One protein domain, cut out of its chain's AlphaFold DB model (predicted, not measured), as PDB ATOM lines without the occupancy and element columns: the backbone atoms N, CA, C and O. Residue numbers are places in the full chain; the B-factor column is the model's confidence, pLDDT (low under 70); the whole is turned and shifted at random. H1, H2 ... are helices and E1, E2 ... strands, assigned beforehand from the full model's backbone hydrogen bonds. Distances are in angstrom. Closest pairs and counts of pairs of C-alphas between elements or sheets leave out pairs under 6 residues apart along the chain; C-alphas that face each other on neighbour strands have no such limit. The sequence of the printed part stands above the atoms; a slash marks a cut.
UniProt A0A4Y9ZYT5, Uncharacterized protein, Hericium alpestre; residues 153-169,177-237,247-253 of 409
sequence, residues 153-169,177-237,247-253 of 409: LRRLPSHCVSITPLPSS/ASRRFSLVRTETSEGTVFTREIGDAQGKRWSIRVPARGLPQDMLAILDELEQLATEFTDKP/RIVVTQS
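AT A GLANCE: This is residues 153 to 169, 177 to 237 and 247 to 253 of the 409 residues of an uncharacterized protein of Hericium alpestre (UniProt A0A4Y9ZYT5). A twisted sheet of three antiparallel strands lies side by side as E1, E2, E3, and one long helix, H1, leads away from the end of E3. The long unnamed stretch 153 to 169 is drawn out across the domain, passing the sheet on the side of E1 and diverging from it toward Leu 153, and its ends, Leu 153 and Ser 169, have the two C-alphas farthest apart, 44.5 A. The 85 printed residues include three named strands and then one named helix, a mixed class. The whole is only just compact, close to loose, with a radius of gyration of the C-alphas of 13.9 A and spans of 39 by 34 by 30 A.

HOW THE PARTS SIT: Go from residue 153 through the unnamed stretch to E1, residues 181 to 188, which forms a hairpin with E2, residues 191 to 199; look at N 184 and O 195, within hydrogen-bond range at 2.8 A. E2 forms a second hairpin with E3, residues 205 to 211, where N 196 and O 208 are 2.8 A apart. These strands make a meander, each the antiparallel neighbour of the one before, with E1 and E3 as edge strands. H1, residues 217 to 235, is apart from E1 and E2 and only just not on the sheet, with 4 pairs of C-alphas within 10 A. In H1 every O i to N i+4 pair is within hydrogen-bond range.

IN THESE COORDINATES: Find C-alpha 181 at (193.791, 176.841, 168.492); from there E1 runs 22.0 A. E2 measures 25.9 A and E3 19.8 A. H1 runs 27.0 A from C-alpha 217 at (209.084, 192.442, 163.712) to C-alpha 235 at (198.051, 175.693, 145.640).

THE WHOLE: The C-alphas farthest apart, those of Leu 153 and Ser 169, are 44.5 A apart. Residues 170 to 176 and 238 to 246 are not printed; the gaps between C-alphas are 13.1 A and 12.6 A. The three links between named elements are tight. The model's pLDDT is under 70 at residues 153 to 169, 177 to 179, 237 and 247 to 253.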
ATOM      1  N   LEU A 153     179.544 199.927 155.069       43.78
ATOM      2  CA  LEU A 153     180.390 199.779 153.872       43.78
ATOM      3  C   LEU A 153     181.899 199.693 154.168       43.78
ATOM      4  O   LEU A 153     182.690 199.552 153.241       43.78
ATOM      5  N   ARG A 154     182.322 199.731 155.440       50.16
ATOM      6  CA  ARG A 154     183.752 199.698 155.829       50.16
ATOM      7  C   ARG A 154     184.361 198.297 155.967       50.16
ATOM      8  O   ARG A 154     185.518 198.170 156.354       50.16
ATOM      9  N   ARG A 155     183.615 197.230 155.669       41.41
ATOM     10  CA  ARG A 155     184.134 195.859 155.780       41.41
ATOM     11  C   ARG A 155     184.910 195.485 154.520       41.41
ATOM     12  O   ARG A 155     184.351 194.949 153.566       41.41
ATOM     13  N   LEU A 156     186.201 195.809 154.540       41.88
ATOM     14  CA  LEU A 156     187.198 195.290 153.607       41.88
ATOM     15  C   LEU A 156     187.239 193.745 153.668       41.88
ATOM     16  O   LEU A 156     186.866 193.161 154.692       41.88
ATOM     17  N   PRO A 157     187.635 193.069 152.573       46.53
ATOM     18  CA  PRO A 157     187.761 191.617 152.540       46.53
ATOM     19  C   PRO A 157     188.754 191.155 153.613       46.53
ATOM     20  O   PRO A 157     189.940 191.454 153.559       46.53
ATOM     21  N   SER A 158     188.259 190.431 154.615       47.12
ATOM     22  CA  SER A 158     189.097 189.844 155.654       47.12
ATOM     23  C   SER A 158     189.669 188.524 155.147       47.12
ATOM     24  O   SER A 158     188.954 187.540 154.950       47.12
ATOM     25  N   HIS A 159     190.977 188.506 154.907       45.12
ATOM     26  CA  HIS A 159     191.717 187.278 154.661       45.12
ATOM     27  C   HIS A 159     191.874 186.515 155.975       45.12
ATOM     28  O   HIS A 159     192.861 186.670 156.685       45.12
ATOM     29  N   CYS A 160     190.882 185.693 156.310       43.16
ATOM     30  CA  CYS A 160     191.003 184.803 157.451       43.16
ATOM     31  C   CYS A 160     192.018 183.709 157.113       43.16
ATOM     32  O   CYS A 160     191.771 182.836 156.287       43.16
ATOM     33  N   VAL A 161     193.174 183.757 157.752       45.84
ATOM     34  CA  VAL A 161     194.039 182.586 157.899       45.84
ATOM     35  C   VAL A 161     193.534 181.828 159.126       45.84
ATOM     36  O   VAL A 161     192.994 182.443 160.030       45.84
ATOM     37  N   SER A 162     193.597 180.503 159.169       46.97
ATOM     38  CA  SER A 162     193.372 179.759 160.412       46.97
ATOM     39  C   SER A 162     194.475 178.725 160.518       46.97
ATOM     40  O   SER A 162     194.812 178.054 159.549       46.97
ATOM     41  N   ILE A 163     195.085 178.603 161.687       53.19
ATOM     42  CA  ILE A 163     196.119 177.604 161.935       53.19
ATOM     43  C   ILE A 163     195.569 176.694 163.014       53.19
ATOM     44  O   ILE A 163     195.574 177.075 164.177       53.19
ATOM     45  N   THR A 164     195.076 175.517 162.633       50.44
ATOM     46  CA  THR A 164     194.555 174.532 163.586       50.44
ATOM     47  C   THR A 164     195.536 173.370 163.704       50.44
ATOM     48  O   THR A 164     195.651 172.598 162.751       50.44
ATOM     49  N   PRO A 165     196.237 173.189 164.838       47.09
ATOM     50  CA  PRO A 165     197.014 171.980 165.061       47.09
ATOM     51  C   PRO A 165     196.049 170.791 165.117       47.09
ATOM     52  O   PRO A 165     195.133 170.756 165.940       47.09
ATOM     53  N   LEU A 166     196.221 169.825 164.213       49.06
ATOM     54  CA  LEU A 166     195.524 168.545 164.317       49.06
ATOM     55  C   LEU A 166     196.144 167.721 165.454       49.06
ATOM     56  O   LEU A 166     197.365 167.758 165.622       49.06
ATOM     57  N   PRO A 167     195.335 166.962 166.214       49.81
ATOM     58  CA  PRO A 167     195.867 166.015 167.182       49.81
ATOM     59  C   PRO A 167     196.788 165.021 166.459       49.81
ATOM     60  O   PRO A 167     196.426 164.448 165.430       49.81
ATOM     61  N   SER A 168     198.005 164.852 166.978       41.09
ATOM     62  CA  SER A 168     199.068 164.017 166.400       41.09
ATOM     63  C   SER A 168     198.783 162.506 166.457       41.09
ATOM     64  O   SER A 168     199.529 161.718 165.882       41.09
ATOM     65  N   SER A 169     197.679 162.096 167.081       45.47
ATOM     66  CA  SER A 169     197.148 160.732 167.088       45.47
ATOM     67  C   SER A 169     195.621 160.767 166.922       45.47
ATOM     68  O   SER A 169     194.984 161.723 167.374       45.47
ATOM     69  N   ALA A 177     188.140 166.536 173.982       55.28
ATOM     70  CA  ALA A 177     187.875 167.708 173.161       55.28
ATOM     71  C   ALA A 177     189.184 168.502 173.023       55.28
ATOM     72  O   ALA A 177     189.652 169.189 173.932       55.28
ATOM     73  N   SER A 178     189.840 168.274 171.887       59.94
ATOM     74  CA  SER A 178     191.172 168.774 171.598       59.94
ATOM     75  C   SER A 178     191.090 170.289 171.597       59.94
ATOM     76  O   SER A 178     190.283 170.852 170.854       59.94
ATOM     77  N   ARG A 179     191.891 170.941 172.448       64.50
ATOM     78  CA  ARG A 179     191.961 172.404 172.512       64.50
ATOM     79  C   ARG A 179     192.200 172.930 171.102       64.50
ATOM     80  O   ARG A 179     193.273 172.735 170.534       64.50
ATOM     81  N   ARG A 180     191.176 173.547 170.517       70.69
ATOM     82  CA  ARG A 180     191.256 174.113 169.174       70.69
ATOM     83  C   ARG A 180     191.920 175.471 169.297       70.69
ATOM     84  O   ARG A 180     191.383 176.366 169.942       70.69
ATOM     85  N   PHE A 181     193.102 175.580 168.712       76.12
ATOM     86  CA  PHE A 181     193.791 176.841 168.492       76.12
ATOM     87  C   PHE A 181     193.471 177.295 167.068       76.12
ATOM     88  O   PHE A 181     193.558 176.481 166.151       76.12
ATOM     89  N   SER A 182     193.072 178.552 166.895       84.19
ATOM     90  CA  SER A 182     192.997 179.214 165.593       84.19
ATOM     91  C   SER A 182     193.629 180.600 165.703       84.19
ATOM     92  O   SER A 182     193.587 181.245 166.752       84.19
ATOM     93  N   LEU A 183     194.256 181.048 164.622       86.88
ATOM     94  CA  LEU A 183     194.843 182.378 164.510       86.88
ATOM     95  C   LEU A 183     194.369 182.994 163.204       86.88
ATOM     96  O   LEU A 183     194.692 182.458 162.151       86.88
ATOM     97  N   VAL A 184     193.635 184.100 163.307       89.31
ATOM     98  CA  VAL A 184     192.941 184.778 162.215       89.31
ATOM     99  C   VAL A 184     193.513 186.163 161.986       89.31
ATOM    100  O   VAL A 184     193.469 187.012 162.870       89.31
ATOM    101  N   ARG A 185     194.030 186.405 160.781       91.69
ATOM    102  CA  ARG A 185     194.422 187.738 160.312       91.69
ATOM    103  C   ARG A 185     193.179 188.477 159.808       91.69
ATOM    104  O   ARG A 185     192.319 187.902 159.151       91.69
ATOM    105  N   THR A 186     193.022 189.747 160.156       92.44
ATOM    106  CA  THR A 186     191.902 190.579 159.697       92.44
ATOM    107  C   THR A 186     192.411 191.974 159.378       92.44
ATOM    108  O   THR A 186     193.078 192.599 160.198       92.44
ATOM    109  N   GLU A 187     192.095 192.472 158.186       93.06
ATOM    110  CA  GLU A 187     192.379 193.855 157.813       93.06
ATOM    111  C   GLU A 187     191.231 194.756 158.263       93.06
ATOM    112  O   GLU A 187     190.070 194.548 157.905       93.06
ATOM    113  N   THR A 188     191.559 195.747 159.086       93.25
ATOM    114  CA  THR A 188     190.626 196.754 159.597       93.25
ATOM    115  C   THR A 188     191.060 198.142 159.129       93.25
ATOM    116  O   THR A 188     192.175 198.318 158.640       93.25
ATOM    117  N   SER A 189     190.208 199.153 159.306       95.38
ATOM    118  CA  SER A 189     190.576 200.548 159.016       95.38
ATOM    119  C   SER A 189     191.761 201.054 159.847       95.38
ATOM    120  O   SER A 189     192.416 202.005 159.440       95.38
ATOM    121  N   GLU A 190     192.039 200.423 160.990       92.94
ATOM    122  CA  GLU A 190     193.148 200.757 161.895       92.94
ATOM    123  C   GLU A 190     194.430 199.963 161.584       92.94
ATOM    124  O   GLU A 190     195.465 200.167 162.219       92.94
ATOM    125  N   GLY A 191     194.374 199.059 160.601       93.69
ATOM    126  CA  GLY A 191     195.468 198.183 160.198       93.69
ATOM    127  C   GLY A 191     195.150 196.699 160.383       93.69
ATOM    128  O   GLY A 191     193.997 196.284 160.538       93.69
ATOM    129  N   THR A 192     196.189 195.869 160.331       93.25
ATOM    130  CA  THR A 192     196.068 194.418 160.498       93.25
ATOM    131  C   THR A 192     195.892 194.053 161.972       93.25
ATOM    132  O   THR A 192     196.669 194.483 162.825       93.25
ATOM    133  N   VAL A 193     194.899 193.217 162.273       94.75
ATOM    134  CA  VAL A 193     194.632 192.665 163.606       94.75
ATOM    135  C   VAL A 193     194.684 191.144 163.538       94.75
ATOM    136  O   VAL A 193     194.080 190.531 162.658       94.75
ATOM    137  N   PHE A 194     195.390 190.533 164.483       92.81
ATOM    138  CA  PHE A 194     195.441 189.089 164.666       92.81
ATOM    139  C   PHE A 194     194.499 188.685 165.798       92.81
ATOM    140  O   PHE A 194     194.662 189.108 166.938       92.81
ATOM    141  N   THR A 195     193.509 187.856 165.490       92.56
ATOM    142  CA  THR A 195     192.587 187.275 166.465       92.56
ATOM    143  C   THR A 195     192.984 185.833 166.709       92.56
ATOM    144  O   THR A 195     192.890 184.998 165.815       92.56
ATOM    145  N   ARG A 196     193.431 185.519 167.919       90.75
ATOM    146  CA  ARG A 196     193.680 184.142 168.341       90.75
ATOM    147  C   ARG A 196     192.457 183.639 169.088       90.75
ATOM    148  O   ARG A 196     192.120 184.203 170.124       90.75
ATOM    149  N   GLU A 197     191.831 182.574 168.601       88.81
ATOM    150  CA  GLU A 197     190.759 181.886 169.321       88.81
ATOM    151  C   GLU A 197     191.304 180.619 169.977       88.81
ATOM    152  O   GLU A 197     192.117 179.880 169.412       88.81
ATOM    153  N   ILE A 198     190.860 180.373 171.204       87.69
ATOM    154  CA  ILE A 198     191.217 179.191 171.969       87.69
ATOM    155  C   ILE A 198     189.924 178.599 172.520       87.69
ATOM    156  O   ILE A 198     189.199 179.245 173.277       87.69
ATOM    157  N   GLY A 199     189.612 177.377 172.091       87.44
ATOM    158  CA  GLY A 199     188.523 176.581 172.649       87.44
ATOM    159  C   GLY A 199     189.040 175.629 173.720       87.44
ATOM    160  O   GLY A 199     190.041 174.941 173.493       87.44
ATOM    161  N   ASP A 200     188.363 175.554 174.863       85.56
ATOM    162  CA  ASP A 200     188.582 174.473 175.822       85.56
ATOM    163  C   ASP A 200     187.800 173.205 175.476       85.56
ATOM    164  O   ASP A 200     186.998 173.149 174.541       85.56
ATOM    165  N   ALA A 201     188.061 172.163 176.263       81.81
ATOM    166  CA  ALA A 201     187.395 170.881 176.133       81.81
ATOM    167  C   ALA A 201     185.891 170.940 176.475       81.81
ATOM    168  O   ALA A 201     185.137 170.054 176.086       81.81
ATOM    169  N   GLN A 202     185.454 171.981 177.189       86.06
ATOM    170  CA  GLN A 202     184.056 172.208 177.565       86.06
ATOM    171  C   GLN A 202     183.297 173.015 176.497       86.06
ATOM    172  O   GLN A 202     182.103 173.264 176.640       86.06
ATOM    173  N   GLY A 203     183.974 173.419 175.415       83.44
ATOM    174  CA  GLY A 203     183.401 174.231 174.345       83.44
ATOM    175  C   GLY A 203     183.360 175.731 174.648       83.44
ATOM    176  O   GLY A 203     182.866 176.498 173.815       83.44
ATOM    177  N   LYS A 204     183.907 176.186 175.784       88.50
ATOM    178  CA  LYS A 204     184.101 177.612 176.048       88.50
ATOM    179  C   LYS A 204     185.194 178.118 175.115       88.50
ATOM    180  O   LYS A 204     186.282 177.549 175.027       88.50
ATOM    181  N   ARG A 205     184.887 179.195 174.400       89.44
ATOM    182  CA  ARG A 205     185.821 179.861 173.493       89.44
ATOM    183  C   ARG A 205     186.220 181.202 174.075       89.44
ATOM    184  O   ARG A 205     185.361 181.960 174.518       89.44
ATOM    185  N   TRP A 206     187.511 181.484 174.046       92.38
ATOM    186  CA  TRP A 206     188.076 182.787 174.373       92.38
ATOM    187  C   TRP A 206     188.823 183.278 173.142       92.38
ATOM    188  O   TRP A 206     189.449 182.483 172.436       92.38
ATOM    189  N   SER A 207     188.755 184.574 172.871       93.44
ATOM    190  CA  SER A 207     189.513 185.194 171.794       93.44
ATOM    191  C   SER A 207     190.369 186.321 172.347       93.44
ATOM    192  O   SER A 207     189.969 187.027 173.269       93.44
ATOM    193  N   ILE A 208     191.575 186.459 171.805       93.31
ATOM    194  CA  ILE A 208     192.465 187.581 172.091       93.31
ATOM    195  C   ILE A 208     192.795 188.275 170.777       93.31
ATOM    196  O   ILE A 208     193.119 187.620 169.784       93.31
ATOM    197  N   ARG A 209     192.666 189.600 170.763       94.31
ATOM    198  CA  ARG A 209     192.918 190.436 169.588       94.31
ATOM    199  C   ARG A 209     194.205 191.207 169.806       94.31
ATOM    200  O   ARG A 209     194.352 191.893 170.811       94.31
ATOM    201  N   VAL A 210     195.129 191.086 168.863       94.12
ATOM    202  CA  VAL A 210     196.436 191.732 168.928       94.12
ATOM    203  C   VAL A 210     196.654 192.518 167.637       94.12
ATOM    204  O   VAL A 210     196.705 191.915 166.562       94.12
ATOM    205  N   PRO A 211     196.758 193.855 167.693       95.19
ATOM    206  CA  PRO A 211     197.055 194.646 166.508       95.19
ATOM    207  C   PRO A 211     198.500 194.386 166.057       95.19
ATOM    208  O   PRO A 211     199.417 194.331 166.877       95.19
ATOM    209  N   ALA A 212     198.720 194.259 164.748       93.62
ATOM    210  CA  ALA A 212     200.025 193.926 164.171       93.62
ATOM    211  C   ALA A 212     201.121 194.929 164.565       93.62
ATOM    212  O   ALA A 212     202.258 194.536 164.796       93.62
ATOM    213  N   ARG A 213     200.758 196.209 164.732       94.00
ATOM    214  CA  ARG A 213     201.665 197.282 165.177       94.00
ATOM    215  C   ARG A 213     202.300 197.041 166.553       94.00
ATOM    216  O   ARG A 213     203.322 197.642 166.852       94.00
ATOM    217  N   GLY A 214     201.685 196.201 167.390       91.62
ATOM    218  CA  GLY A 214     202.194 195.849 168.719       91.62
ATOM    219  C   GLY A 214     203.061 194.589 168.739       91.62
ATOM    220  O   GLY A 214     203.588 194.234 169.792       91.62
ATOM    221  N   LEU A 215     203.198 193.890 167.608       93.06
ATOM    222  CA  LEU A 215     204.003 192.680 167.523       93.06
ATOM    223  C   LEU A 215     205.449 193.021 167.126       93.06
ATOM    224  O   LEU A 215     205.665 193.769 166.174       93.06
ATOM    225  N   PRO A 216     206.452 192.442 167.807       96.19
ATOM    226  CA  PRO A 216     207.826 192.400 167.332       96.19
ATOM    227  C   PRO A 216     207.944 191.999 165.859       96.19
ATOM    228  O   PRO A 216     207.281 191.065 165.405       96.19
ATOM    229  N   GLN A 217     208.854 192.662 165.143       93.06
ATOM    230  CA  GLN A 217     209.084 192.442 163.712       93.06
ATOM    231  C   GLN A 217     209.386 190.974 163.377       93.06
ATOM    232  O   GLN A 217     208.888 190.461 162.378       93.06
ATOM    233  N   ASP A 218     210.149 190.285 164.229       95.31
ATOM    234  CA  ASP A 218     210.485 188.871 164.044       95.31
ATOM    235  C   ASP A 218     209.231 187.982 164.053       95.31
ATOM    236  O   ASP A 218     209.124 187.048 163.262       95.31
ATOM    237  N   MET A 219     208.242 188.291 164.902       90.12
ATOM    238  CA  MET A 219     206.979 187.550 164.921       90.12
ATOM    239  C   MET A 219     206.130 187.837 163.688       90.12
ATOM    240  O   MET A 219     205.518 186.913 163.163       90.12
ATOM    241  N   LEU A 220     206.104 189.083 163.207       91.06
ATOM    242  CA  LEU A 220     205.412 189.419 161.961       91.06
ATOM    243  C   LEU A 220     206.009 188.650 160.777       91.06
ATOM    244  O   LEU A 220     205.263 188.039 160.020       91.06
ATOM    245  N   ALA A 221     207.341 188.590 160.681       90.94
ATOM    246  CA  ALA A 221     208.029 187.840 159.634       90.94
ATOM    247  C   ALA A 221     207.698 186.337 159.672       90.94
ATOM    248  O   ALA A 221     207.430 185.743 158.632       90.94
ATOM    249  N   ILE A 222     207.656 185.736 160.867       90.25
ATOM    250  CA  ILE A 222     207.266 184.326 161.032       90.25
ATOM    251  C   ILE A 222     205.801 184.108 160.633       90.25
ATOM    252  O   ILE A 222     205.482 183.103 160.002       90.25
ATOM    253  N   LEU A 223     204.897 185.022 160.997       88.75
ATOM    254  CA  LEU A 223     203.484 184.914 160.628       88.75
ATOM    255  C   LEU A 223     203.284 185.015 159.113       88.75
ATOM    256  O   LEU A 223     202.511 184.232 158.564       88.75
ATOM    257  N   ASP A 224     204.012 185.912 158.446       89.81
ATOM    258  CA  ASP A 224     203.993 186.034 156.987       89.81
ATOM    259  C   ASP A 224     204.593 184.787 156.306       89.81
ATOM    260  O   ASP A 224     204.037 184.296 155.324       89.81
ATOM    261  N   GLU A 225     205.679 184.214 156.842       92.31
ATOM    262  CA  GLU A 225     206.263 182.961 156.334       92.31
ATOM    263  C   GLU A 225     205.288 181.782 156.485       92.31
ATOM    264  O   GLU A 225     205.094 181.004 155.550       92.31
ATOM    265  N   LEU A 226     204.626 181.661 157.640       85.38
ATOM    266  CA  LEU A 226     203.616 180.627 157.876       85.38
ATOM    267  C   LEU A 226     202.407 180.785 156.952       85.38
ATOM    268  O   LEU A 226     201.882 179.785 156.461       85.38
ATOM    269  N   GLU A 227     201.974 182.021 156.702       85.69
ATOM    270  CA  GLU A 227     200.917 182.319 155.735       85.69
ATOM    271  C   GLU A 227     201.346 181.904 154.322       85.69
ATOM    272  O   GLU A 227     200.619 181.168 153.650       85.69
ATOM    273  N   GLN A 228     202.561 182.273 153.905       87.62
ATOM    274  CA  GLN A 228     203.113 181.901 152.604       87.62
ATOM    275  C   GLN A 228     203.196 180.382 152.434       87.62
ATOM    276  O   GLN A 228     202.694 179.847 151.442       87.62
ATOM    277  N   LEU A 229     203.756 179.668 153.413       83.38
ATOM    278  CA  LEU A 229     203.828 178.207 153.391       83.38
ATOM    279  C   LEU A 229     202.438 177.601 153.236       83.38
ATOM    280  O   LEU A 229     202.217 176.714 152.414       83.38
ATOM    281  N   ALA A 230     201.474 178.096 154.001       78.56
ATOM    282  CA  ALA A 230     200.152 177.514 154.012       78.56
ATOM    283  C   ALA A 230     199.349 177.822 152.724       78.56
ATOM    284  O   ALA A 230     198.557 176.982 152.284       78.56
ATOM    285  N   THR A 231     199.629 178.942 152.042       82.19
ATOM    286  CA  THR A 231     199.160 179.167 150.660       82.19
ATOM    287  C   THR A 231     199.828 178.221 149.659       82.19
ATOM    288  O   THR A 231     199.130 177.583 148.873       82.19
ATOM    289  N   GLU A 232     201.145 178.006 149.752       84.50
ATOM    290  CA  GLU A 232     201.876 177.095 148.858       84.50
ATOM    291  C   GLU A 232     201.381 175.642 148.971       84.50
ATOM    292  O   GLU A 232     201.241 174.945 147.960       84.50
ATOM    293  N   PHE A 233     201.064 175.190 150.188       76.00
ATOM    294  CA  PHE A 233     200.460 173.875 150.427       76.00
ATOM    295  C   PHE A 233     199.037 173.754 149.875       76.00
ATOM    296  O   PHE A 233     198.610 172.649 149.538       76.00
ATOM    297  N   THR A 234     198.300 174.862 149.787       76.44
ATOM    298  CA  THR A 234     196.941 174.870 149.227       76.44
ATOM    299  C   THR A 234     196.979 174.835 147.699       76.44
ATOM    300  O   THR A 234     196.202 174.108 147.078       76.44
ATOM    301  N   ASP A 235     197.928 175.553 147.096       75.06
ATOM    302  CA  ASP A 235     198.051 175.693 145.640       75.06
ATOM    303  C   ASP A 235     198.682 174.475 144.954       75.06
ATOM    304  O   ASP A 235     198.477 174.251 143.758       75.06
ATOM    305  N   LYS A 236     199.438 173.657 145.697       73.81
ATOM    306  CA  LYS A 236     200.012 172.399 145.203       73.81
ATOM    307  C   LYS A 236     199.195 171.216 145.727       73.81
ATOM    308  O   LYS A 236     199.575 170.639 146.750       73.81
ATOM    309  N   PRO A 237     198.112 170.792 145.040       63.06
ATOM    310  CA  PRO A 237     197.412 169.562 145.384       63.06
ATOM    311  C   PRO A 237     198.393 168.399 145.231       63.06
ATOM    312  O   PRO A 237     198.684 167.937 144.129       63.06
ATOM    313  N   ARG A 247     198.150 169.788 158.874       46.53
ATOM    314  CA  ARG A 247     197.457 170.670 157.942       46.53
ATOM    315  C   ARG A 247     197.234 171.997 158.645       46.53
ATOM    316  O   ARG A 247     196.337 172.117 159.475       46.53
ATOM    317  N   ILE A 248     198.029 172.993 158.282       48.25
ATOM    318  CA  ILE A 248     197.684 174.388 158.516       48.25
ATOM    319  C   ILE A 248     196.524 174.691 157.564       48.25
ATOM    320  O   ILE A 248     196.724 174.919 156.374       48.25
ATOM    321  N   VAL A 249     195.290 174.570 158.057       45.00
ATOM    322  CA  VAL A 249     194.093 174.814 157.243       45.00
ATOM    323  C   VAL A 249     193.835 176.313 157.164       45.00
ATOM    324  O   VAL A 249     193.045 176.849 157.936       45.00
ATOM    325  N   VAL A 250     194.459 176.979 156.194       42.59
ATOM    326  CA  VAL A 250     194.126 178.367 155.845       42.59
ATOM    327  C   VAL A 250     192.745 178.385 155.218       42.59
ATOM    328  O   VAL A 250     192.566 178.169 154.022       42.59
ATOM    329  N   THR A 251     191.728 178.609 156.038       38.84
ATOM    330  CA  THR A 251     190.373 178.816 155.546       38.84
ATOM    331  C   THR A 251     190.240 180.248 155.050       38.84
ATOM    332  O   THR A 251     189.758 181.095 155.796       38.84
ATOM    333  N   GLN A 252     190.622 180.520 153.798       33.47
ATOM    334  CA  GLN A 252     190.289 181.792 153.153       33.47
ATOM    335  C   GLN A 252     188.756 181.899 153.089       33.47
ATOM    336  O   GLN A 252     188.108 181.321 152.216       33.47
ATOM    337  N   SER A 253     188.146 182.580 154.058       36.62
ATOM    338  CA  SER A 253     186.695 182.724 154.133       36.62
ATOM    339  C   SER A 253     186.224 183.708 153.065       36.62
ATOM    340  O   SER A 253     186.031 184.893 153.329       36.62
TER     341      SER A 253